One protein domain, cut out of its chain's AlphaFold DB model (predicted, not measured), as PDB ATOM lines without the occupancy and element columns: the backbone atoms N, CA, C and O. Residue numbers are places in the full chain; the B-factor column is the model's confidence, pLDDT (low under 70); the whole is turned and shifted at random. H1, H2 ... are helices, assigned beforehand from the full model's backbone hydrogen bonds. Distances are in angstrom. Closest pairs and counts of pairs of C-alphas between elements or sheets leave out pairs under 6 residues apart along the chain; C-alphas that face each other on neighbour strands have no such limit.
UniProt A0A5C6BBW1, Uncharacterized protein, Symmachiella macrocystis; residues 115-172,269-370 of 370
ATOM      1  N   THR A 115      -2.495  51.420  36.916       81.88
ATOM      2  CA  THR A 115      -1.543  51.442  38.037       81.88
ATOM      3  C   THR A 115      -1.756  50.230  38.942       81.88
ATOM      4  O   THR A 115      -0.805  49.522  39.252       81.88
ATOM      5  N   LYS A 116      -3.012  49.915  39.282       85.56
ATOM      6  CA  LYS A 116      -3.348  48.723  40.071       85.56
ATOM      7  C   LYS A 116      -2.882  47.435  39.384       85.56
ATOM      8  O   LYS A 116      -2.307  46.566  40.032       85.56
ATOM      9  N   LEU A 117      -3.079  47.314  38.069       88.06
ATOM     10  CA  LEU A 117      -2.599  46.159  37.305       88.06
ATOM     11  C   LEU A 117      -1.065  46.062  37.292       88.06
ATOM     12  O   LEU A 117      -0.520  44.963  37.395       88.06
ATOM     13  N   ASP A 118      -0.371  47.194  37.190       83.44
ATOM     14  CA  ASP A 118       1.086  47.250  37.315       83.44
ATOM     15  C   ASP A 118       1.565  46.734  38.671       83.44
ATOM     16  O   ASP A 118       2.460  45.886  38.722       83.44
ATOM     17  N   ASP A 119       0.946  47.209  39.750       84.00
ATOM     18  CA  ASP A 119       1.276  46.804  41.113       84.00
ATOM     19  C   ASP A 119       1.028  45.301  41.302       84.00
ATOM     20  O   ASP A 119       1.899  44.592  41.801       84.00
ATOM     21  N   ILE A 120      -0.090  44.767  40.789       89.50
ATOM     22  CA  ILE A 120      -0.375  43.323  40.804       89.50
ATOM     23  C   ILE A 120       0.739  42.523  40.121       89.50
ATOM     24  O   ILE A 120       1.202  41.521  40.669       89.50
ATOM     25  N   VAL A 121       1.179  42.941  38.932       86.62
ATOM     26  CA  VAL A 121       2.193  42.204  38.165       86.62
ATOM     27  C   VAL A 121       3.570  42.278  38.827       86.62
ATOM     28  O   VAL A 121       4.291  41.276  38.849       86.62
ATOM     29  N   GLN A 122       3.953  43.434  39.375       81.06
ATOM     30  CA  GLN A 122       5.242  43.588  40.055       81.06
ATOM     31  C   GLN A 122       5.263  42.867  41.402       81.06
ATOM     32  O   GLN A 122       6.173  42.090  41.684       81.06
ATOM     33  N   GLU A 123       4.249  43.087  42.228       84.12
ATOM     34  CA  GLU A 123       4.213  42.524  43.571       84.12
ATOM     35  C   GLU A 123       3.913  41.023  43.556       84.12
ATOM     36  O   GLU A 123       4.499  40.270  44.337       84.12
ATOM     37  N   GLY A 124       3.054  40.567  42.639       81.94
ATOM     38  CA  GLY A 124       2.775  39.148  42.415       81.94
ATOM     39  C   GLY A 124       4.053  38.360  42.138       81.94
ATOM     40  O   GLY A 124       4.314  37.330  42.774       81.94
ATOM     41  N   ARG A 125       4.895  38.898  41.245       75.25
ATOM     42  CA  ARG A 125       6.217  38.344  40.937       75.25
ATOM     43  C   ARG A 125       7.049  38.194  42.206       75.25
ATOM     44  O   ARG A 125       7.565  37.109  42.465       75.25
ATOM     45  N   ASP A 126       7.187  39.258  42.988       74.94
ATOM     46  CA  ASP A 126       8.047  39.250  44.171       74.94
ATOM     47  C   ASP A 126       7.635  38.174  45.180       74.94
ATOM     48  O   ASP A 126       8.492  37.528  45.786       74.94
ATOM     49  N   ILE A 127       6.335  37.939  45.346       74.94
ATOM     50  CA  ILE A 127       5.830  36.922  46.274       74.94
ATOM     51  C   ILE A 127       6.053  35.522  45.724       74.94
ATOM     52  O   ILE A 127       6.568  34.671  46.446       74.94
ATOM     53  N   SER A 128       5.670  35.285  44.468       70.81
ATOM     54  CA  SER A 128       5.753  33.962  43.847       70.81
ATOM     55  C   SER A 128       7.200  33.483  43.817       70.81
ATOM     56  O   SER A 128       7.496  32.364  44.223       70.81
ATOM     57  N   VAL A 129       8.134  34.373  43.462       69.12
ATOM     58  CA  VAL A 129       9.561  34.043  43.450       69.12
ATOM     59  C   VAL A 129      10.100  33.809  44.867       69.12
ATOM     60  O   VAL A 129      10.812  32.832  45.097       69.12
ATOM     61  N   ARG A 130       9.744  34.650  45.851       70.31
ATOM     62  CA  ARG A 130      10.166  34.436  47.250       70.31
ATOM     63  C   ARG A 130       9.647  33.116  47.806       70.31
ATOM     64  O   ARG A 130      10.411  32.419  48.465       70.31
ATOM     65  N   ALA A 131       8.388  32.785  47.539       67.88
ATOM     66  CA  ALA A 131       7.782  31.542  47.981       67.88
ATOM     67  C   ALA A 131       8.456  30.340  47.311       67.88
ATOM     68  O   ALA A 131       8.935  29.463  48.016       67.88
ATOM     69  N   ASP A 132       8.595  30.333  45.984       66.94
ATOM     70  CA  ASP A 132       9.150  29.189  45.252       66.94
ATOM     71  C   ASP A 132      10.657  28.984  45.503       66.94
ATOM     72  O   ASP A 132      11.123  27.848  45.595       66.94
ATOM     73  N   SER A 133      11.431  30.061  45.689       63.38
ATOM     74  CA  SER A 133      12.876  29.970  45.960       63.38
ATOM     75  C   SER A 133      13.219  29.206  47.247       63.38
ATOM     76  O   SER A 133      14.329  28.687  47.377       63.38
ATOM     77  N   GLN A 134      12.273  29.104  48.186       60.31
ATOM     78  CA  GLN A 134      12.450  28.373  49.442       60.31
ATOM     79  C   GLN A 134      12.337  26.850  49.272       60.31
ATOM     80  O   GLN A 134      12.821  26.129  50.140       60.31
ATOM     81  N   TYR A 135      11.744  26.357  48.177       57.16
ATOM     82  CA  TYR A 135      11.355  24.947  48.052       57.16
ATOM     83  C   TYR A 135      12.223  24.095  47.111       57.16
ATOM     84  O   TYR A 135      12.082  22.878  47.149       57.16
ATOM     85  N   PHE A 136      13.104  24.665  46.271       56.72
ATOM     86  CA  PHE A 136      13.557  23.930  45.069       56.72
ATOM     87  C   PHE A 136      15.060  23.848  44.752       56.72
ATOM     88  O   PHE A 136      15.407  23.339  43.689       56.72
ATOM     89  N   ALA A 137      15.979  24.297  45.608       60.53
ATOM     90  CA  ALA A 137      17.397  24.370  45.218       60.53
ATOM     91  C   ALA A 137      18.325  23.474  46.048       60.53
ATOM     92  O   ALA A 137      19.103  23.988  46.844       60.53
ATOM     93  N   GLU A 138      18.265  22.156  45.868       66.44
ATOM     94  CA  GLU A 138      19.252  21.235  46.464       66.44
ATOM     95  C   GLU A 138      20.563  21.180  45.658       66.44
ATOM     96  O   GLU A 138      21.613  20.955  46.245       66.44
ATOM     97  N   THR A 139      20.512  21.472  44.349       71.19
ATOM     98  CA  THR A 139      21.664  21.491  43.424       71.19
ATOM     99  C   THR A 139      21.666  22.735  42.530       71.19
ATOM    100  O   THR A 139      20.624  23.376  42.319       71.19
ATOM    101  N   VAL A 140      22.833  23.095  41.981       69.50
ATOM    102  CA  VAL A 140      22.990  24.269  41.091       69.50
ATOM    103  C   VAL A 140      22.117  24.156  39.836       69.50
ATOM    104  O   VAL A 140      21.482  25.132  39.422       69.50
ATOM    105  N   ASP A 141      22.032  22.966  39.245       72.38
ATOM    106  CA  ASP A 141      21.253  22.739  38.024       72.38
ATOM    107  C   ASP A 141      19.743  22.835  38.266       72.38
ATOM    108  O   ASP A 141      19.028  23.454  37.471       72.38
ATOM    109  N   ALA A 142      19.254  22.313  39.398       72.56
ATOM    110  CA  ALA A 142      17.857  22.472  39.798       72.56
ATOM    111  C   ALA A 142      17.494  23.956  39.966       72.56
ATOM    112  O   ALA A 142      16.423  24.399  39.535       72.56
ATOM    113  N   TYR A 143      18.423  24.744  40.511       72.44
ATOM    114  CA  TYR A 143      18.252  26.181  40.655       72.44
ATOM    115  C   TYR A 143      18.227  26.921  39.312       72.44
ATOM    116  O   TYR A 143      17.329  27.730  39.075       72.44
ATOM    117  N   ARG A 144      19.150  26.621  38.388       71.94
ATOM    118  CA  ARG A 144      19.149  27.209  37.033       71.94
ATOM    119  C   ARG A 144      17.862  26.880  36.276       71.94
ATOM    120  O   ARG A 144      17.270  27.762  35.652       71.94
ATOM    121  N   ALA A 145      17.390  25.637  36.378       78.75
ATOM    122  CA  ALA A 145      16.121  25.223  35.789       78.75
ATOM    123  C   ALA A 145      14.932  25.988  36.393       78.75
ATOM    124  O   ALA A 145      14.023  26.387  35.663       78.75
ATOM    125  N   TYR A 146      14.941  26.227  37.708       77.75
ATOM    126  CA  TYR A 146      13.940  27.058  38.374       77.75
ATOM    127  C   TYR A 146      13.955  28.506  37.861       77.75
ATOM    128  O   TYR A 146      12.901  29.024  37.495       77.75
ATOM    129  N   LEU A 147      15.126  29.143  37.751       75.38
ATOM    130  CA  LEU A 147      15.230  30.512  37.230       75.38
ATOM    131  C   LEU A 147      14.682  30.631  35.808       75.38
ATOM    132  O   LEU A 147      13.950  31.574  35.511       75.38
ATOM    133  N   ALA A 148      14.979  29.657  34.944       77.88
ATOM    134  CA  ALA A 148      14.450  29.631  33.586       77.88
ATOM    135  C   ALA A 148      12.911  29.555  33.571       77.88
ATOM    136  O   ALA A 148      12.263  30.314  32.845       77.88
ATOM    137  N   ARG A 149      12.307  28.694  34.407       82.44
ATOM    138  CA  ARG A 149      10.839  28.605  34.542       82.44
ATOM    139  C   ARG A 149      10.232  29.879  35.128       82.44
ATOM    140  O   ARG A 149       9.238  30.369  34.603       82.44
ATOM    141  N   SER A 150      10.854  30.443  36.159       80.25
ATOM    142  CA  SER A 150      10.417  31.687  36.796       80.25
ATOM    143  C   SER A 150      10.449  32.871  35.821       80.25
ATOM    144  O   SER A 150       9.473  33.617  35.716       80.25
ATOM    145  N   SER A 151      11.526  33.002  35.038       78.69
ATOM    146  CA  SER A 151      11.636  34.019  33.986       78.69
ATOM    147  C   SER A 151      10.543  33.846  32.934       78.69
ATOM    148  O   SER A 151       9.863  34.812  32.591       78.69
ATOM    149  N   LYS A 152      10.305  32.608  32.486       81.81
ATOM    150  CA  LYS A 152       9.235  32.296  31.535       81.81
ATOM    151  C   LYS A 152       7.850  32.660  32.085       81.81
ATOM    152  O   LYS A 152       7.099  33.355  31.411       81.81
ATOM    153  N   ARG A 153       7.529  32.275  33.327       84.88
ATOM    154  CA  ARG A 153       6.256  32.637  33.987       84.88
ATOM    155  C   ARG A 153       6.060  34.149  34.068       84.88
ATOM    156  O   ARG A 153       4.954  34.644  33.853       84.88
ATOM    157  N   ARG A 154       7.128  34.897  34.354       81.44
ATOM    158  CA  ARG A 154       7.093  36.364  34.377       81.44
ATOM    159  C   ARG A 154       6.785  36.942  32.996       81.44
ATOM    160  O   ARG A 154       5.948  37.836  32.889       81.44
ATOM    161  N   GLU A 155       7.463  36.464  31.958       79.31
ATOM    162  CA  GLU A 155       7.229  36.905  30.578       79.31
ATOM    163  C   GLU A 155       5.793  36.614  30.130       79.31
ATOM    164  O   GLU A 155       5.138  37.491  29.566       79.31
ATOM    165  N   GLU A 156       5.274  35.429  30.453       83.94
ATOM    166  CA  GLU A 156       3.888  35.049  30.171       83.94
ATOM    167  C   GLU A 156       2.894  35.928  30.944       83.94
ATOM    168  O   GLU A 156       1.951  36.455  30.357       83.94
ATOM    169  N   THR A 157       3.135  36.196  32.232       87.19
ATOM    170  CA  THR A 157       2.295  37.111  33.030       87.19
ATOM    171  C   THR A 157       2.234  38.504  32.399       87.19
ATOM    172  O   THR A 157       1.153  39.071  32.240       87.19
ATOM    173  N   LEU A 158       3.384  39.050  31.987       82.25
ATOM    174  CA  LEU A 158       3.460  40.346  31.308       82.25
ATOM    175  C   LEU A 158       2.739  40.330  29.956       82.25
ATOM    176  O   LEU A 158       2.095  41.317  29.603       82.25
ATOM    177  N   PHE A 159       2.833  39.232  29.205       82.94
ATOM    178  CA  PHE A 159       2.064  39.041  27.980       82.94
ATOM    179  C   PHE A 159       0.560  39.110  28.265       82.94
ATOM    180  O   PHE A 159      -0.126  39.934  27.660       82.94
ATOM    181  N   HIS A 160       0.053  38.325  29.220       87.44
ATOM    182  CA  HIS A 160      -1.377  38.308  29.529       87.44
ATOM    183  C   HIS A 160      -1.873  39.664  30.030       87.44
ATOM    184  O   HIS A 160      -2.935  40.109  29.605       87.44
ATOM    185  N   ALA A 161      -1.086  40.360  30.847       87.12
ATOM    186  CA  ALA A 161      -1.451  41.681  31.336       87.12
ATOM    187  C   ALA A 161      -1.489  42.739  30.218       87.12
ATOM    188  O   ALA A 161      -2.426  43.532  30.161       87.12
ATOM    189  N   ARG A 162      -0.541  42.714  29.269       83.44
ATOM    190  CA  ARG A 162      -0.578  43.590  28.082       83.44
ATOM    191  C   ARG A 162      -1.804  43.322  27.215       83.44
ATOM    192  O   ARG A 162      -2.455  44.265  26.782       83.44
ATOM    193  N   VAL A 163      -2.136  42.053  26.985       83.62
ATOM    194  CA  VAL A 163      -3.318  41.703  26.188       83.62
ATOM    195  C   VAL A 163      -4.607  42.097  26.917       83.62
ATOM    196  O   VAL A 163      -5.493  42.672  26.293       83.62
ATOM    197  N   ALA A 164      -4.699  41.897  28.235       89.12
ATOM    198  CA  ALA A 164      -5.844  42.350  29.031       89.12
ATOM    199  C   ALA A 164      -6.059  43.870  28.918       89.12
ATOM    200  O   ALA A 164      -7.187  44.329  28.759       89.12
ATOM    201  N   VAL A 165      -4.976  44.651  28.920       87.56
ATOM    202  CA  VAL A 165      -5.031  46.109  28.738       87.56
ATOM    203  C   VAL A 165      -5.623  46.482  27.383       87.56
ATOM    204  O   VAL A 165      -6.554  47.280  27.315       87.56
ATOM    205  N   GLU A 166      -5.116  45.874  26.312       84.44
ATOM    206  CA  GLU A 166      -5.586  46.128  24.948       84.44
ATOM    207  C   GLU A 166      -7.037  45.681  24.722       84.44
ATOM    208  O   GLU A 166      -7.757  46.301  23.935       84.44
ATOM    209  N   LEU A 167      -7.455  44.601  25.393       85.88
ATOM    210  CA  LEU A 167      -8.796  44.040  25.280       85.88
ATOM    211  C   LEU A 167      -9.819  44.791  26.124       85.88
ATOM    212  O   LEU A 167     -10.927  44.979  25.645       85.88
ATOM    213  N   GLY A 168      -9.507  45.201  27.349       85.31
ATOM    214  CA  GLY A 168     -10.533  45.672  28.285       85.31
ATOM    215  C   GLY A 168     -10.308  47.054  28.870       85.31
ATOM    216  O   GLY A 168     -11.275  47.684  29.279       85.31
ATOM    217  N   LEU A 169      -9.064  47.537  28.917       87.19
ATOM    218  CA  LEU A 169      -8.716  48.727  29.708       87.19
ATOM    219  C   LEU A 169      -8.477  49.982  28.865       87.19
ATOM    220  O   LEU A 169      -8.498  51.098  29.386       87.19
ATOM    221  N   LEU A 170      -8.265  49.809  27.562       85.62
ATOM    222  CA  LEU A 170      -8.091  50.885  26.592       85.62
ATOM    223  C   LEU A 170      -9.216  50.873  25.553       85.62
ATOM    224  O   LEU A 170      -9.763  49.827  25.199       85.62
ATOM    225  N   THR A 171      -9.526  52.052  25.014       83.56
ATOM    226  CA  THR A 171     -10.412  52.167  23.850       83.56
ATOM    227  C   THR A 171      -9.742  51.602  22.599       83.56
ATOM    228  O   THR A 171      -8.515  51.531  22.503       83.56
ATOM    229  N   LYS A 172     -10.535  51.263  21.572       83.44
ATOM    230  CA  LYS A 172     -10.012  50.769  20.282       83.44
ATOM    231  C   LYS A 172      -8.956  51.713  19.678       83.44
ATOM    232  O   LYS A 172      -7.949  51.249  19.145       83.44
ATOM    233  N   ALA A 269     -17.649  57.098  35.140       64.31
ATOM    234  CA  ALA A 269     -17.259  56.559  36.430       64.31
ATOM    235  C   ALA A 269     -18.022  55.250  36.666       64.31
ATOM    236  O   ALA A 269     -19.215  55.141  36.362       64.31
ATOM    237  N   VAL A 270     -17.309  54.241  37.156       61.97
ATOM    238  CA  VAL A 270     -17.879  52.916  37.368       61.97
ATOM    239  C   VAL A 270     -18.894  53.028  38.515       61.97
ATOM    240  O   VAL A 270     -18.520  53.178  39.672       61.97
ATOM    241  N   ASP A 271     -20.188  53.066  38.186       61.84
ATOM    242  CA  ASP A 271     -21.282  53.195  39.158       61.84
ATOM    243  C   ASP A 271     -21.339  51.946  40.044       61.84
ATOM    244  O   ASP A 271     -21.585  50.846  39.542       61.84
ATOM    245  N   ASP A 272     -21.164  52.116  41.357       58.44
ATOM    246  CA  ASP A 272     -21.155  51.041  42.355       58.44
ATOM    247  C   ASP A 272     -22.355  50.085  42.244       58.44
ATOM    248  O   ASP A 272     -22.221  48.890  42.521       58.44
ATOM    249  N   SER A 273     -23.521  50.566  41.795       58.78
ATOM    250  CA  SER A 273     -24.723  49.745  41.610       58.78
ATOM    251  C   SER A 273     -24.655  48.848  40.363       58.78
ATOM    252  O   SER A 273     -25.021  47.668  40.419       58.78
ATOM    253  N   LYS A 274     -24.111  49.354  39.248       59.97
ATOM    254  CA  LYS A 274     -23.849  48.572  38.025       59.97
ATOM    255  C   LYS A 274     -22.667  47.627  38.217       59.97
ATOM    256  O   LYS A 274     -22.722  46.481  37.768       59.97
ATOM    257  N   VAL A 275     -21.654  48.064  38.965       56.56
ATOM    258  CA  VAL A 275     -20.558  47.212  39.435       56.56
ATOM    259  C   VAL A 275     -21.106  46.094  40.297       56.56
ATOM    260  O   VAL A 275     -20.735  44.955  40.065       56.56
ATOM    261  N   ALA A 276     -22.014  46.353  41.242       54.75
ATOM    262  CA  ALA A 276     -22.610  45.309  42.075       54.75
ATOM    263  C   ALA A 276     -23.364  44.246  41.255       54.75
ATOM    264  O   ALA A 276     -23.241  43.054  41.538       54.75
ATOM    265  N   ALA A 277     -24.066  44.644  40.191       58.50
ATOM    266  CA  ALA A 277     -24.680  43.697  39.260       58.50
ATOM    267  C   ALA A 277     -23.633  42.875  38.475       58.50
ATOM    268  O   ALA A 277     -23.834  41.684  38.237       58.50
ATOM    269  N   MET A 278     -22.490  43.471  38.116       55.69
ATOM    270  CA  MET A 278     -21.368  42.771  37.470       55.69
ATOM    271  C   MET A 278     -20.522  41.932  38.445       55.69
ATOM    272  O   MET A 278     -19.995  40.893  38.047       55.69
ATOM    273  N   ARG A 279     -20.455  42.306  39.734       47.66
ATOM    274  CA  ARG A 279     -19.832  41.533  40.828       47.66
ATOM    275  C   ARG A 279     -20.453  40.145  40.940       47.66
ATOM    276  O   ARG A 279     -19.744  39.219  41.308       47.66
ATOM    277  N   MET A 280     -21.734  40.008  40.592       46.91
ATOM    278  CA  MET A 280     -22.431  38.721  40.548       46.91
ATOM    279  C   MET A 280     -22.198  37.925  39.251       46.91
ATOM    280  O   MET A 280     -22.462  36.729  39.243       46.91
ATOM    281  N   LYS A 281     -21.689  38.540  38.171       58.81
ATOM    282  CA  LYS A 281     -21.489  37.871  36.868       58.81
ATOM    283  C   LYS A 281     -20.090  37.281  36.678       58.81
ATOM    284  O   LYS A 281     -19.979  36.125  36.296       58.81
ATOM    285  N   ILE A 282     -19.027  38.011  37.026       60.16
ATOM    286  CA  ILE A 282     -17.640  37.530  36.836       60.16
ATOM    287  C   ILE A 282     -17.353  36.198  37.549       60.16
ATOM    288  O   ILE A 282     -16.702  35.348  36.946       60.16
ATOM    289  N   PRO A 283     -17.845  35.948  38.781       52.72
ATOM    290  CA  PRO A 283     -17.657  34.647  39.411       52.72
ATOM    291  C   PRO A 283     -18.406  33.502  38.694       52.72
ATOM    292  O   PRO A 283     -17.971  32.359  38.749       52.72
ATOM    293  N   GLY A 284     -19.490  33.794  37.970       56.19
ATOM    294  CA  GLY A 284     -20.166  32.817  37.106       56.19
ATOM    295  C   GLY A 284     -19.431  32.551  35.785       56.19
ATOM    296  O   GLY A 284     -19.518  31.449  35.251       56.19
ATOM    297  N   ASP A 285     -18.673  33.535  35.292       65.94
ATOM    298  CA  ASP A 285     -17.988  33.487  33.994       65.94
ATOM    299  C   ASP A 285     -16.496  33.099  34.082       65.94
ATOM    300  O   ASP A 285     -15.874  32.799  33.065       65.94
ATOM    301  N   SER A 286     -15.921  33.083  35.290       80.12
ATOM    302  CA  SER A 286     -14.544  32.658  35.573       80.12
ATOM    303  C   SER A 286     -14.503  31.674  36.742       80.12
ATOM    304  O   SER A 286     -14.406  32.085  37.906       80.12
ATOM    305  N   PRO A 287     -14.502  30.359  36.465       81.94
ATOM    306  CA  PRO A 287     -14.376  29.339  37.498       81.94
ATOM    307  C   PRO A 287     -13.095  29.486  38.335       81.94
ATOM    308  O   PRO A 287     -13.102  29.193  39.528       81.94
ATOM    309  N   ILE A 288     -11.998  29.985  37.746       85.38
ATOM    310  CA  ILE A 288     -10.724  30.185  38.454       85.38
ATOM    311  C   ILE A 288     -10.795  31.388  39.399       85.38
ATOM    312  O   ILE A 288     -10.463  31.245  40.578       85.38
ATOM    313  N   LEU A 289     -11.217  32.568  38.927       83.94
ATOM    314  CA  LEU A 289     -11.283  33.759  39.783       83.94
ATOM    315  C   LEU A 289     -12.349  33.599  40.871       83.94
ATOM    316  O   LEU A 289     -12.126  34.014  42.008       83.94
ATOM    317  N   HIS A 290     -13.467  32.938  40.568       82.69
ATOM    318  CA  HIS A 290     -14.468  32.553  41.563       82.69
ATOM    319  C   HIS A 290     -13.875  31.647  42.638       82.69
ATOM    320  O   HIS A 290     -13.901  31.969  43.825       82.69
ATOM    321  N   TYR A 291     -13.234  30.556  42.219       81.94
ATOM    322  CA  TYR A 291     -12.614  29.619  43.139       81.94
ATOM    323  C   TYR A 291     -11.603  30.311  44.074       81.94
ATOM    324  O   TYR A 291     -11.624  30.107  45.291       81.94
ATOM    325  N   LEU A 292     -10.747  31.172  43.513       79.38
ATOM    326  CA  LEU A 292      -9.716  31.920  44.239       79.38
ATOM    327  C   LEU A 292     -10.281  33.005  45.165       79.38
ATOM    328  O   LEU A 292      -9.659  33.350  46.176       79.38
ATOM    329  N   THR A 293     -11.456  33.544  44.845       74.56
ATOM    330  CA  THR A 293     -12.114  34.537  45.694       74.56
ATOM    331  C   THR A 293     -12.829  33.903  46.882       74.56
ATOM    332  O   THR A 293     -12.724  34.449  47.983       74.56
ATOM    333  N   GLU A 294     -13.459  32.741  46.687       75.62
ATOM    334  CA  GLU A 294     -14.293  32.071  47.693       75.62
ATOM    335  C   GLU A 294     -13.554  31.081  48.601       75.62
ATOM    336  O   GLU A 294     -13.979  30.867  49.735       75.62
ATOM    337  N   ASN A 295     -12.410  30.528  48.175       70.56
ATOM    338  CA  ASN A 295     -11.668  29.516  48.948       70.56
ATOM    339  C   ASN A 295     -10.269  29.980  49.411       70.56
ATOM    340  O   ASN A 295      -9.249  29.377  49.052       70.56
ATOM    341  N   PRO A 296     -10.155  31.048  50.222       57.31
ATOM    342  CA  PRO A 296      -8.891  31.763  50.326       57.31
ATOM    343  C   PRO A 296      -7.860  31.202  51.320       57.31
ATOM    344  O   PRO A 296      -6.775  31.773  51.359       57.31
ATOM    345  N   ARG A 297      -8.126  30.187  52.171       60.47
ATOM    346  CA  ARG A 297      -7.179  29.891  53.284       60.47
ATOM    347  C   ARG A 297      -6.920  28.441  53.701       60.47
ATOM    348  O   ARG A 297      -5.776  28.154  54.036       60.47
ATOM    349  N   SER A 298      -7.896  27.536  53.741       54.47
ATOM    350  CA  SER A 298      -7.683  26.239  54.420       54.47
ATOM    351  C   SER A 298      -7.125  25.124  53.529       54.47
ATOM    352  O   SER A 298      -6.446  24.243  54.044       54.47
ATOM    353  N   SER A 299      -7.350  25.163  52.211       58.12
ATOM    354  CA  SER A 299      -6.913  24.103  51.281       58.12
ATOM    355  C   SER A 299      -5.794  24.509  50.316       58.12
ATOM    356  O   SER A 299      -5.108  23.643  49.785       58.12
ATOM    357  N   THR A 300      -5.603  25.811  50.077       61.62
ATOM    358  CA  THR A 300      -4.724  26.354  49.021       61.62
ATOM    359  C   THR A 300      -3.402  26.930  49.530       61.62
ATOM    360  O   THR A 300      -2.483  27.141  48.742       61.62
ATOM    361  N   GLY A 301      -3.289  27.238  50.827       77.00
ATOM    362  CA  GLY A 301      -2.104  27.898  51.386       77.00
ATOM    363  C   GLY A 301      -1.858  29.318  50.850       77.00
ATOM    364  O   GLY A 301      -0.724  29.790  50.882       77.00
ATOM    365  N   ILE A 302      -2.888  29.995  50.327       83.31
ATOM    366  CA  ILE A 302      -2.787  31.370  49.810       83.31
ATOM    367  C   ILE A 302      -2.524  32.341  50.970       83.31
ATOM    368  O   ILE A 302      -3.253  32.383  51.966       83.31
ATOM    369  N   SER A 303      -1.469  33.149  50.846       84.19
ATOM    370  CA  SER A 303      -1.118  34.146  51.862       84.19
ATOM    371  C   SER A 303      -2.103  35.323  51.879       84.19
ATOM    372  O   SER A 303      -2.775  35.617  50.890       84.19
ATOM    373  N   ARG A 304      -2.158  36.077  52.990       84.31
ATOM    374  CA  ARG A 304      -2.981  37.306  53.070       84.31
ATOM    375  C   ARG A 304      -2.644  38.306  51.963       84.31
ATOM    376  O   ARG A 304      -3.527  39.006  51.483       84.31
ATOM    377  N   TYR A 305      -1.373  38.368  51.585       86.00
ATOM    378  CA  TYR A 305      -0.885  39.319  50.602       86.00
ATOM    379  C   TYR A 305      -1.249  38.891  49.172       86.00
ATOM    380  O   TYR A 305      -1.762  39.710  48.419       86.00
ATOM    381  N   GLN A 306      -1.113  37.600  48.836       87.69
ATOM    382  CA  GLN A 306      -1.639  37.047  47.576       87.69
ATOM    383  C   GLN A 306      -3.153  37.236  47.468       87.69
ATOM    384  O   GLN A 306      -3.648  37.587  46.406       87.69
ATOM    385  N   LYS A 307      -3.890  37.055  48.573       87.44
ATOM    386  CA  LYS A 307      -5.336  37.295  48.600       87.44
ATOM    387  C   LYS A 307      -5.682  38.744  48.247       87.44
ATOM    388  O   LYS A 307      -6.535  38.946  47.398       87.44
ATOM    389  N   ARG A 308      -4.976  39.727  48.817       90.00
ATOM    390  CA  ARG A 308      -5.154  41.138  48.442       90.00
ATOM    391  C   ARG A 308      -4.928  41.354  46.941       90.00
ATOM    392  O   ARG A 308      -5.789  41.931  46.299       90.00
ATOM    393  N   LEU A 309      -3.839  40.825  46.375       90.62
ATOM    394  CA  LEU A 309      -3.569  40.960  44.936       90.62
ATOM    395  C   LEU A 309      -4.642  40.295  44.060       90.62
ATOM    396  O   LEU A 309      -4.968  40.805  42.994       90.62
ATOM    397  N   LEU A 310      -5.188  39.155  44.493       90.50
ATOM    398  CA  LEU A 310      -6.300  38.495  43.804       90.50
ATOM    399  C   LEU A 310      -7.573  39.343  43.856       90.50
ATOM    400  O   LEU A 310      -8.275  39.438  42.853       90.50
ATOM    401  N   ASP A 311      -7.863  39.962  45.000       88.00
ATOM    402  CA  ASP A 311      -9.013  40.854  45.151       88.00
ATOM    403  C   ASP A 311      -8.844  42.112  44.271       88.00
ATOM    404  O   ASP A 311      -9.767  42.462  43.534       88.00
ATOM    405  N   ASP A 312      -7.643  42.703  44.237       90.81
ATOM    406  CA  ASP A 312      -7.298  43.822  43.349       90.81
ATOM    407  C   ASP A 312      -7.444  43.438  41.864       90.81
ATOM    408  O   ASP A 312      -7.991  44.200  41.065       90.81
ATOM    409  N   LEU A 313      -7.001  42.237  41.471       91.88
ATOM    410  CA  LEU A 313      -7.133  41.742  40.097       91.88
ATOM    411  C   LEU A 313      -8.596  41.534  39.699       91.88
ATOM    412  O   LEU A 313      -8.971  41.783  38.555       91.88
ATOM    413  N   VAL A 314      -9.435  41.098  40.637       88.75
ATOM    414  CA  VAL A 314     -10.876  40.967  40.417       88.75
ATOM    415  C   VAL A 314     -11.529  42.337  40.239       88.75
ATOM    416  O   VAL A 314     -12.451  42.460  39.437       88.75
ATOM    417  N   GLU A 315     -11.056  43.375  40.926       87.25
ATOM    418  CA  GLU A 315     -11.487  44.752  40.660       87.25
ATOM    419  C   GLU A 315     -11.074  45.220  39.261       87.25
ATOM    420  O   GLU A 315     -11.930  45.684  38.513       87.25
ATOM    421  N   VAL A 316      -9.821  44.992  38.850       89.69
ATOM    422  CA  VAL A 316      -9.369  45.290  37.476       89.69
ATOM    423  C   VAL A 316     -10.229  44.562  36.435       89.69
ATOM    424  O   VAL A 316     -10.624  45.149  35.426       89.69
ATOM    425  N   ALA A 317     -10.554  43.289  36.681       89.94
ATOM    426  CA  ALA A 317     -11.413  42.510  35.797       89.94
ATOM    427  C   ALA A 317     -12.838  43.091  35.719       89.94
ATOM    428  O   ALA A 317     -13.434  43.112  34.646       89.94
ATOM    429  N   ARG A 318     -13.383  43.607  36.827       84.19
ATOM    430  CA  ARG A 318     -14.699  44.270  36.847       84.19
ATOM    431  C   ARG A 318     -14.714  45.527  36.000       84.19
ATOM    432  O   ARG A 318     -15.616  45.678  35.179       84.19
ATOM    433  N   ASP A 319     -13.713  46.379  36.169       85.81
ATOM    434  CA  ASP A 319     -13.643  47.649  35.450       85.81
ATOM    435  C   ASP A 319     -13.475  47.414  33.944       85.81
ATOM    436  O   ASP A 319     -14.196  48.001  33.136       85.81
ATOM    437  N   GLY A 320     -12.615  46.465  33.554       87.50
ATOM    438  CA  GLY A 320     -12.441  46.100  32.147       87.50
ATOM    439  C   GLY A 320     -13.691  45.481  31.521       87.50
ATOM    440  O   GLY A 320     -14.077  45.852  30.414       87.50
ATOM    441  N   VAL A 321     -14.383  44.587  32.235       86.19
ATOM    442  CA  VAL A 321     -15.675  44.034  31.792       86.19
ATOM    443  C   VAL A 321     -16.717  45.129  31.601       86.19
ATOM    444  O   VAL A 321     -17.439  45.130  30.599       86.19
ATOM    445  N   PHE A 322     -16.798  46.063  32.550       83.00
ATOM    446  CA  PHE A 322     -17.719  47.182  32.465       83.00
ATOM    447  C   PHE A 322     -17.443  48.006  31.210       83.00
ATOM    448  O   PHE A 322     -18.356  48.205  30.411       83.00
ATOM    449  N   TRP A 323     -16.195  48.396  30.960       83.50
ATOM    450  CA  TRP A 323     -15.848  49.170  29.769       83.50
ATOM    451  C   TRP A 323     -16.060  48.403  28.460       83.50
ATOM    452  O   TRP A 323     -16.566  48.989  27.505       83.50
ATOM    453  N   ILE A 324     -15.789  47.092  28.416       83.62
ATOM    454  CA  ILE A 324     -16.135  46.251  27.255       83.62
ATOM    455  C   ILE A 324     -17.641  46.319  26.968       83.62
ATOM    456  O   ILE A 324     -18.034  46.397  25.805       83.62
ATOM    457  N   SER A 325     -18.480  46.321  28.008       78.44
ATOM    458  CA  SER A 325     -19.940  46.376  27.850       78.44
ATOM    459  C   SER A 325     -20.471  47.728  27.358       78.44
ATOM    460  O   SER A 325     -21.572  47.783  26.818       78.44
ATOM    461  N   LEU A 326     -19.706  48.812  27.529       77.00
ATOM    462  CA  LEU A 326     -20.082  50.149  27.057       77.00
ATOM    463  C   LEU A 326     -19.780  50.363  25.570       77.00
ATOM    464  O   LEU A 326     -20.416  51.197  24.933       77.00
ATOM    465  N   ASP A 327     -18.800  49.637  25.031       68.88
ATOM    466  CA  ASP A 327     -18.199  49.909  23.721       68.88
ATOM    467  C   ASP A 327     -19.116  49.502  22.539       68.88
ATOM    468  O   ASP A 327     -18.866  49.920  21.407       68.88
ATOM    469  N   GLU A 328     -20.177  48.699  22.755       60.69
ATOM    470  CA  GLU A 328     -21.068  48.214  21.679       60.69
ATOM    471  C   GLU A 328     -22.551  48.067  22.100       60.69
ATOM    472  O   GLU A 328     -22.922  47.091  22.753       60.69
ATOM    473  N   PRO A 329     -23.454  48.970  21.662       48.38
ATOM    474  CA  PRO A 329     -24.888  48.733  21.720       48.38
ATOM    475  C   PRO A 329     -25.344  47.921  20.489       48.38
ATOM    476  O   PRO A 329     -25.419  48.428  19.372       48.38
ATOM    477  N   ALA A 330     -25.700  46.654  20.716       47.50
ATOM    478  CA  ALA A 330     -26.697  45.886  19.955       47.50
ATOM    479  C   ALA A 330     -26.390  45.302  18.549       47.50
ATOM    480  O   ALA A 330     -27.329  44.801  17.932       47.50
ATOM    481  N   SER A 331     -25.157  45.273  18.015       44.97
ATOM    482  CA  SER A 331     -24.928  44.690  16.664       44.97
ATOM    483  C   SER A 331     -23.900  43.561  16.525       44.97
ATOM    484  O   SER A 331     -23.806  43.007  15.433       44.97
ATOM    485  N   ASN A 332     -23.190  43.137  17.581       54.38
ATOM    486  CA  ASN A 332     -22.239  42.015  17.485       54.38
ATOM    487  C   ASN A 332     -22.022  41.258  18.813       54.38
ATOM    488  O   ASN A 332     -20.883  41.015  19.213       54.38
ATOM    489  N   ASP A 333     -23.106  40.791  19.450       66.69
ATOM    490  CA  ASP A 333     -23.076  40.026  20.715       66.69
ATOM    491  C   ASP A 333     -21.973  38.957  20.763       66.69
ATOM    492  O   ASP A 333     -21.324  38.763  21.786       66.69
ATOM    493  N   ARG A 334     -21.695  38.285  19.638       73.25
ATOM    494  CA  ARG A 334     -20.665  37.241  19.561       73.25
ATOM    495  C   ARG A 334     -19.231  37.776  19.655       73.25
ATOM    496  O   ARG A 334     -18.381  37.108  20.240       73.25
ATOM    497  N   GLN A 335     -18.932  38.936  19.069       74.75
ATOM    498  CA  GLN A 335     -17.587  39.517  19.104       74.75
ATOM    499  C   GLN A 335     -17.312  40.171  20.458       74.75
ATOM    500  O   GLN A 335     -16.228  39.980  21.012       74.75
ATOM    501  N   THR A 336     -18.303  40.862  21.025       75.31
ATOM    502  CA  THR A 336     -18.234  41.414  22.382       75.31
ATOM    503  C   THR A 336     -18.113  40.294  23.419       75.31
ATOM    504  O   THR A 336     -17.233  40.356  24.273       75.31
ATOM    505  N   ALA A 337     -18.907  39.219  23.300       78.00
ATOM    506  CA  ALA A 337     -18.814  38.052  24.182       78.00
ATOM    507  C   ALA A 337     -17.457  37.346  24.074       78.00
ATOM    508  O   ALA A 337     -16.889  36.948  25.088       78.00
ATOM    509  N   LYS A 338     -16.892  37.232  22.865       84.19
ATOM    510  CA  LYS A 338     -15.540  36.691  22.695       84.19
ATOM    511  C   LYS A 338     -14.490  37.587  23.358       84.19
ATOM    512  O   LYS A 338     -13.673  37.092  24.118       84.19
ATOM    513  N   ARG A 339     -14.533  38.902  23.115       84.69
ATOM    514  CA  ARG A 339     -13.619  39.881  23.735       84.69
ATOM    515  C   ARG A 339     -13.693  39.828  25.263       84.69
ATOM    516  O   ARG A 339     -12.659  39.878  25.918       84.69
ATOM    517  N   TYR A 340     -14.901  39.692  25.803       85.81
ATOM    518  CA  TYR A 340     -15.163  39.484  27.224       85.81
ATOM    519  C   TYR A 340     -14.489  38.209  27.750       85.81
ATOM    520  O   TYR A 340     -13.719  38.273  28.705       85.81
ATOM    521  N   GLN A 341     -14.732  37.064  27.104       86.31
ATOM    522  CA  GLN A 341     -14.155  35.775  27.506       86.31
ATOM    523  C   GLN A 341     -12.627  35.776  27.414       86.31
ATOM    524  O   GLN A 341     -11.957  35.322  28.340       86.31
ATOM    525  N   ASP A 342     -12.079  36.325  26.330       89.50
ATOM    526  CA  ASP A 342     -10.637  36.451  26.135       89.50
ATOM    527  C   ASP A 342     -10.038  37.326  27.252       89.50
ATOM    528  O   ASP A 342      -9.079  36.918  27.906       89.50
ATOM    529  N   PHE A 343     -10.636  38.486  27.547       91.19
ATOM    530  CA  PHE A 343     -10.183  39.373  28.624       91.19
ATOM    531  C   PHE A 343     -10.161  38.671  29.991       91.19
ATOM    532  O   PHE A 343      -9.137  38.696  30.675       91.19
ATOM    533  N   ILE A 344     -11.251  37.991  30.359       91.38
ATOM    534  CA  ILE A 344     -11.337  37.229  31.612       91.38
ATOM    535  C   ILE A 344     -10.285  36.117  31.663       91.38
ATOM    536  O   ILE A 344      -9.583  35.992  32.665       91.38
ATOM    537  N   SER A 345     -10.107  35.363  30.576       91.81
ATOM    538  CA  SER A 345      -9.075  34.325  30.473       91.81
ATOM    539  C   SER A 345      -7.669  34.896  30.693       91.81
ATOM    540  O   SER A 345      -6.862  34.325  31.428       91.81
ATOM    541  N   HIS A 346      -7.369  36.078  30.144       92.69
ATOM    542  CA  HIS A 346      -6.101  36.758  30.412       92.69
ATOM    543  C   HIS A 346      -5.951  37.152  31.891       92.69
ATOM    544  O   HIS A 346      -4.875  36.950  32.452       92.69
ATOM    545  N   CYS A 347      -7.009  37.629  32.553       93.56
ATOM    546  CA  CYS A 347      -6.991  37.869  34.000       93.56
ATOM    547  C   CYS A 347      -6.751  36.577  34.803       93.56
ATOM    548  O   CYS A 347      -5.942  36.579  35.729       93.56
ATOM    549  N   GLU A 348      -7.369  35.454  34.431       93.31
ATOM    550  CA  GLU A 348      -7.109  34.154  35.069       93.31
ATOM    551  C   GLU A 348      -5.635  33.749  34.959       93.31
ATOM    552  O   GLU A 348      -5.039  33.293  35.937       93.31
ATOM    553  N   GLN A 349      -5.016  33.956  33.794       94.38
ATOM    554  CA  GLN A 349      -3.596  33.659  33.614       94.38
ATOM    555  C   GLN A 349      -2.699  34.581  34.446       94.38
ATOM    556  O   GLN A 349      -1.704  34.111  34.992       94.38
ATOM    557  N   ILE A 350      -3.059  35.855  34.633       93.31
ATOM    558  CA  ILE A 350      -2.326  36.758  35.538       93.31
ATOM    559  C   ILE A 350      -2.387  36.237  36.979       93.31
ATOM    560  O   ILE A 350      -1.365  36.223  37.665       93.31
ATOM    561  N   ALA A 351      -3.542  35.735  37.427       92.38
ATOM    562  CA  ALA A 351      -3.656  35.112  38.743       92.38
ATOM    563  C   ALA A 351      -2.760  33.867  38.860       92.38
ATOM    564  O   ALA A 351      -1.942  33.764  39.776       92.38
ATOM    565  N   LEU A 352      -2.885  32.937  37.910       92.19
ATOM    566  CA  LEU A 352      -2.199  31.643  37.929       92.19
ATOM    567  C   LEU A 352      -0.680  31.746  37.757       92.19
ATOM    568  O   LEU A 352       0.057  30.974  38.369       92.19
ATOM    569  N   LEU A 353      -0.209  32.646  36.897       90.56
ATOM    570  CA  LEU A 353       1.207  32.774  36.544       90.56
ATOM    571  C   LEU A 353       1.916  33.836  37.387       90.56
ATOM    572  O   LEU A 353       3.082  33.654  37.742       90.56
ATOM    573  N   GLY A 354       1.202  34.917  37.711       88.06
ATOM    574  CA  GLY A 354       1.757  36.109  38.340       88.06
ATOM    575  C   GLY A 354       1.584  36.176  39.851       88.06
ATOM    576  O   GLY A 354       2.486  36.664  40.519       88.06
ATOM    577  N   ILE A 355       0.463  35.702  40.408       90.38
ATOM    578  CA  ILE A 355       0.157  35.854  41.847       90.38
ATOM    579  C   ILE A 355       0.389  34.554  42.627       90.38
ATOM    580  O   ILE A 355       0.842  34.575  43.776       90.38
ATOM    581  N   LEU A 356       0.029  33.421  42.029       89.31
ATOM    582  CA  LEU A 356       0.154  32.106  42.647       89.31
ATOM    583  C   LEU A 356       1.533  31.489  42.397       89.31
ATOM    584  O   LEU A 356       2.142  31.676  41.342       89.31
ATOM    585  N   THR A 357       1.976  30.666  43.348       86.81
ATOM    586  CA  THR A 357       3.122  29.770  43.141       86.81
ATOM    587  C   THR A 357       2.808  28.695  42.104       86.81
ATOM    588  O   THR A 357       1.637  28.403  41.833       86.81
ATOM    589  N   GLU A 358       3.837  28.043  41.551       85.50
ATOM    590  CA  GLU A 358       3.646  26.931  40.601       85.50
ATOM    591  C   GLU A 358       2.744  25.829  41.188       85.50
ATOM    592  O   GLU A 358       1.803  25.369  40.533       85.50
ATOM    593  N   GLY A 359       2.976  25.460  42.452       84.69
ATOM    594  CA  GLY A 359       2.182  24.449  43.153       84.69
ATOM    595  C   GLY A 359       0.725  24.868  43.375       84.69
ATOM    596  O   GLY A 359      -0.188  24.075  43.138       84.69
ATOM    597  N   GLN A 360       0.491  26.122  43.776       88.31
ATOM    598  CA  GLN A 360      -0.859  26.666  43.959       88.31
ATOM    599  C   GLN A 360      -1.628  26.712  42.635       88.31
ATOM    600  O   GLN A 360      -2.776  26.275  42.574       88.31
ATOM    601  N   ALA A 361      -0.993  27.193  41.564       89.69
ATOM    602  CA  ALA A 361      -1.607  27.292  40.246       89.69
ATOM    603  C   ALA A 361      -2.014  25.916  39.698       89.69
ATOM    604  O   ALA A 361      -3.149  25.739  39.249       89.69
ATOM    605  N   ALA A 362      -1.124  24.922  39.796       88.06
ATOM    606  CA  ALA A 362      -1.411  23.552  39.374       88.06
ATOM    607  C   ALA A 362      -2.575  22.939  40.167       88.06
ATOM    608  O   ALA A 362      -3.438  22.258  39.607       88.06
ATOM    609  N   TRP A 363      -2.624  23.203  41.474       87.81
ATOM    610  CA  TRP A 363      -3.698  22.725  42.334       87.81
ATOM    611  C   TRP A 363      -5.050  23.349  41.969       87.81
ATOM    612  O   TRP A 363      -6.024  22.620  41.782       87.81
ATOM    613  N   VAL A 364      -5.106  24.671  41.780       88.75
ATOM    614  CA  VAL A 364      -6.335  25.391  41.398       88.75
ATOM    615  C   VAL A 364      -6.859  24.881  40.060       88.75
ATOM    616  O   VAL A 364      -8.029  24.522  39.955       88.75
ATOM    617  N   GLN A 365      -5.988  24.744  39.056       88.88
ATOM    618  CA  GLN A 365      -6.374  24.195  37.755       88.88
ATOM    619  C   GLN A 365      -6.930  22.770  37.860       88.88
ATOM    620  O   GLN A 365      -7.856  22.421  37.133       88.88
ATOM    621  N   LYS A 366      -6.386  21.939  38.758       87.06
ATOM    622  CA  LYS A 366      -6.871  20.572  38.986       87.06
ATOM    623  C   LYS A 366      -8.240  20.542  39.664       87.06
ATOM    624  O   LYS A 366      -9.020  19.641  39.379       87.06
ATOM    625  N   VAL A 367      -8.503  21.464  40.587       84.69
ATOM    626  CA  VAL A 367      -9.776  21.530  41.321       84.69
ATOM    627  C   VAL A 367     -10.890  22.076  40.440       84.69
ATOM    628  O   VAL A 367     -11.983  21.534  40.463       84.69
ATOM    629  N   VAL A 368     -10.597  23.093  39.632       83.88
ATOM    630  CA  VAL A 368     -11.590  23.782  38.798       83.88
ATOM    631  C   VAL A 368     -11.948  23.012  37.515       83.88
ATOM    632  O   VAL A 368     -13.033  23.191  36.978       83.88
ATOM    633  N   LYS A 369     -11.056  22.151  37.004       76.12
ATOM    634  CA  LYS A 369     -11.311  21.310  35.811       76.12
ATOM    635  C   LYS A 369     -12.032  19.985  36.111       76.12
ATOM    636  O   LYS A 369     -12.249  19.209  35.181       76.12
ATOM    637  N   LYS A 370     -12.308  19.688  37.380       54.75
ATOM    638  CA  LYS A 370     -13.128  18.546  37.805       54.75
ATOM    639  C   LYS A 370     -14.578  18.973  37.901       54.75
ATOM    640  O   LYS A 370     -15.427  18.116  37.583       54.75
TER     641      LYS A 370
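This is residues 115 to 172 and 269 to 370 of the 370 residues of an uncharacterized protein of Symmachiella macrocystis (UniProt A0A5C6BBW1). Four long helices, H1, H2, H6 and H7, make a lengthwise bundle of two helical hairpins, H1 with H2 and H6 with H7. Along one side H3 and H5 pack on H6, with short H4 between them in the chain, and H8 folds back from H7 to H5. The printed part has 160 residues with eight named helices, H1 to H8 in order, and no named strand; its class is all helix. It is compact, with a radius of gyration of the C-alphas of 16.6 A, yet elongated, spanning 59 by 33 by 30 A.

H1, residues 115 to 133, and H2, residues 140 to 169, form a hairpin at a shallow tilt of 17 degrees; their closest C-alphas, of Arg 125 and Arg 154, are 6.9 A apart. H3, residues 272 to 279, and H4, residues 282 to 285, meet only through their link. H4 and H5, residues 287 to 294, touch only at the corner, closest at C-alphas 283 and 290, 4.4 A apart. H6, residues 304 to 326, and H7, residues 333 to 355, form a hairpin at 15 degrees, closest at C-alphas 306 and 355, 6.1 A apart. H2 and H7 touch, closest at C-alphas 160 and 346, 5.0 A apart. H8, residues 358 to 368, touches H5, closest at C-alphas 287 and 368, 6.4 A apart. Every O i to N i+4 pair is within hydrogen-bond range in each helix but H4, too short for one.

H1 begins at C-alpha 115 (-1.543, 51.442, 38.037) and is 27.1 A long, H2 41.6 A, H6 33.7 A and H7 31.7 A. H8 ends at C-alpha 368 (-11.590, 23.782, 38.798).

Residues 173 to 268 are not printed; C-alphas 172 and 269 are 18.6 A apart. No link printed whole is long. Residues 329 to 335, of which 333 to 335 belong to H7, stand free. Mean pLDDT of the printed part is 77.7, with residues 269 to 285 among those under 70.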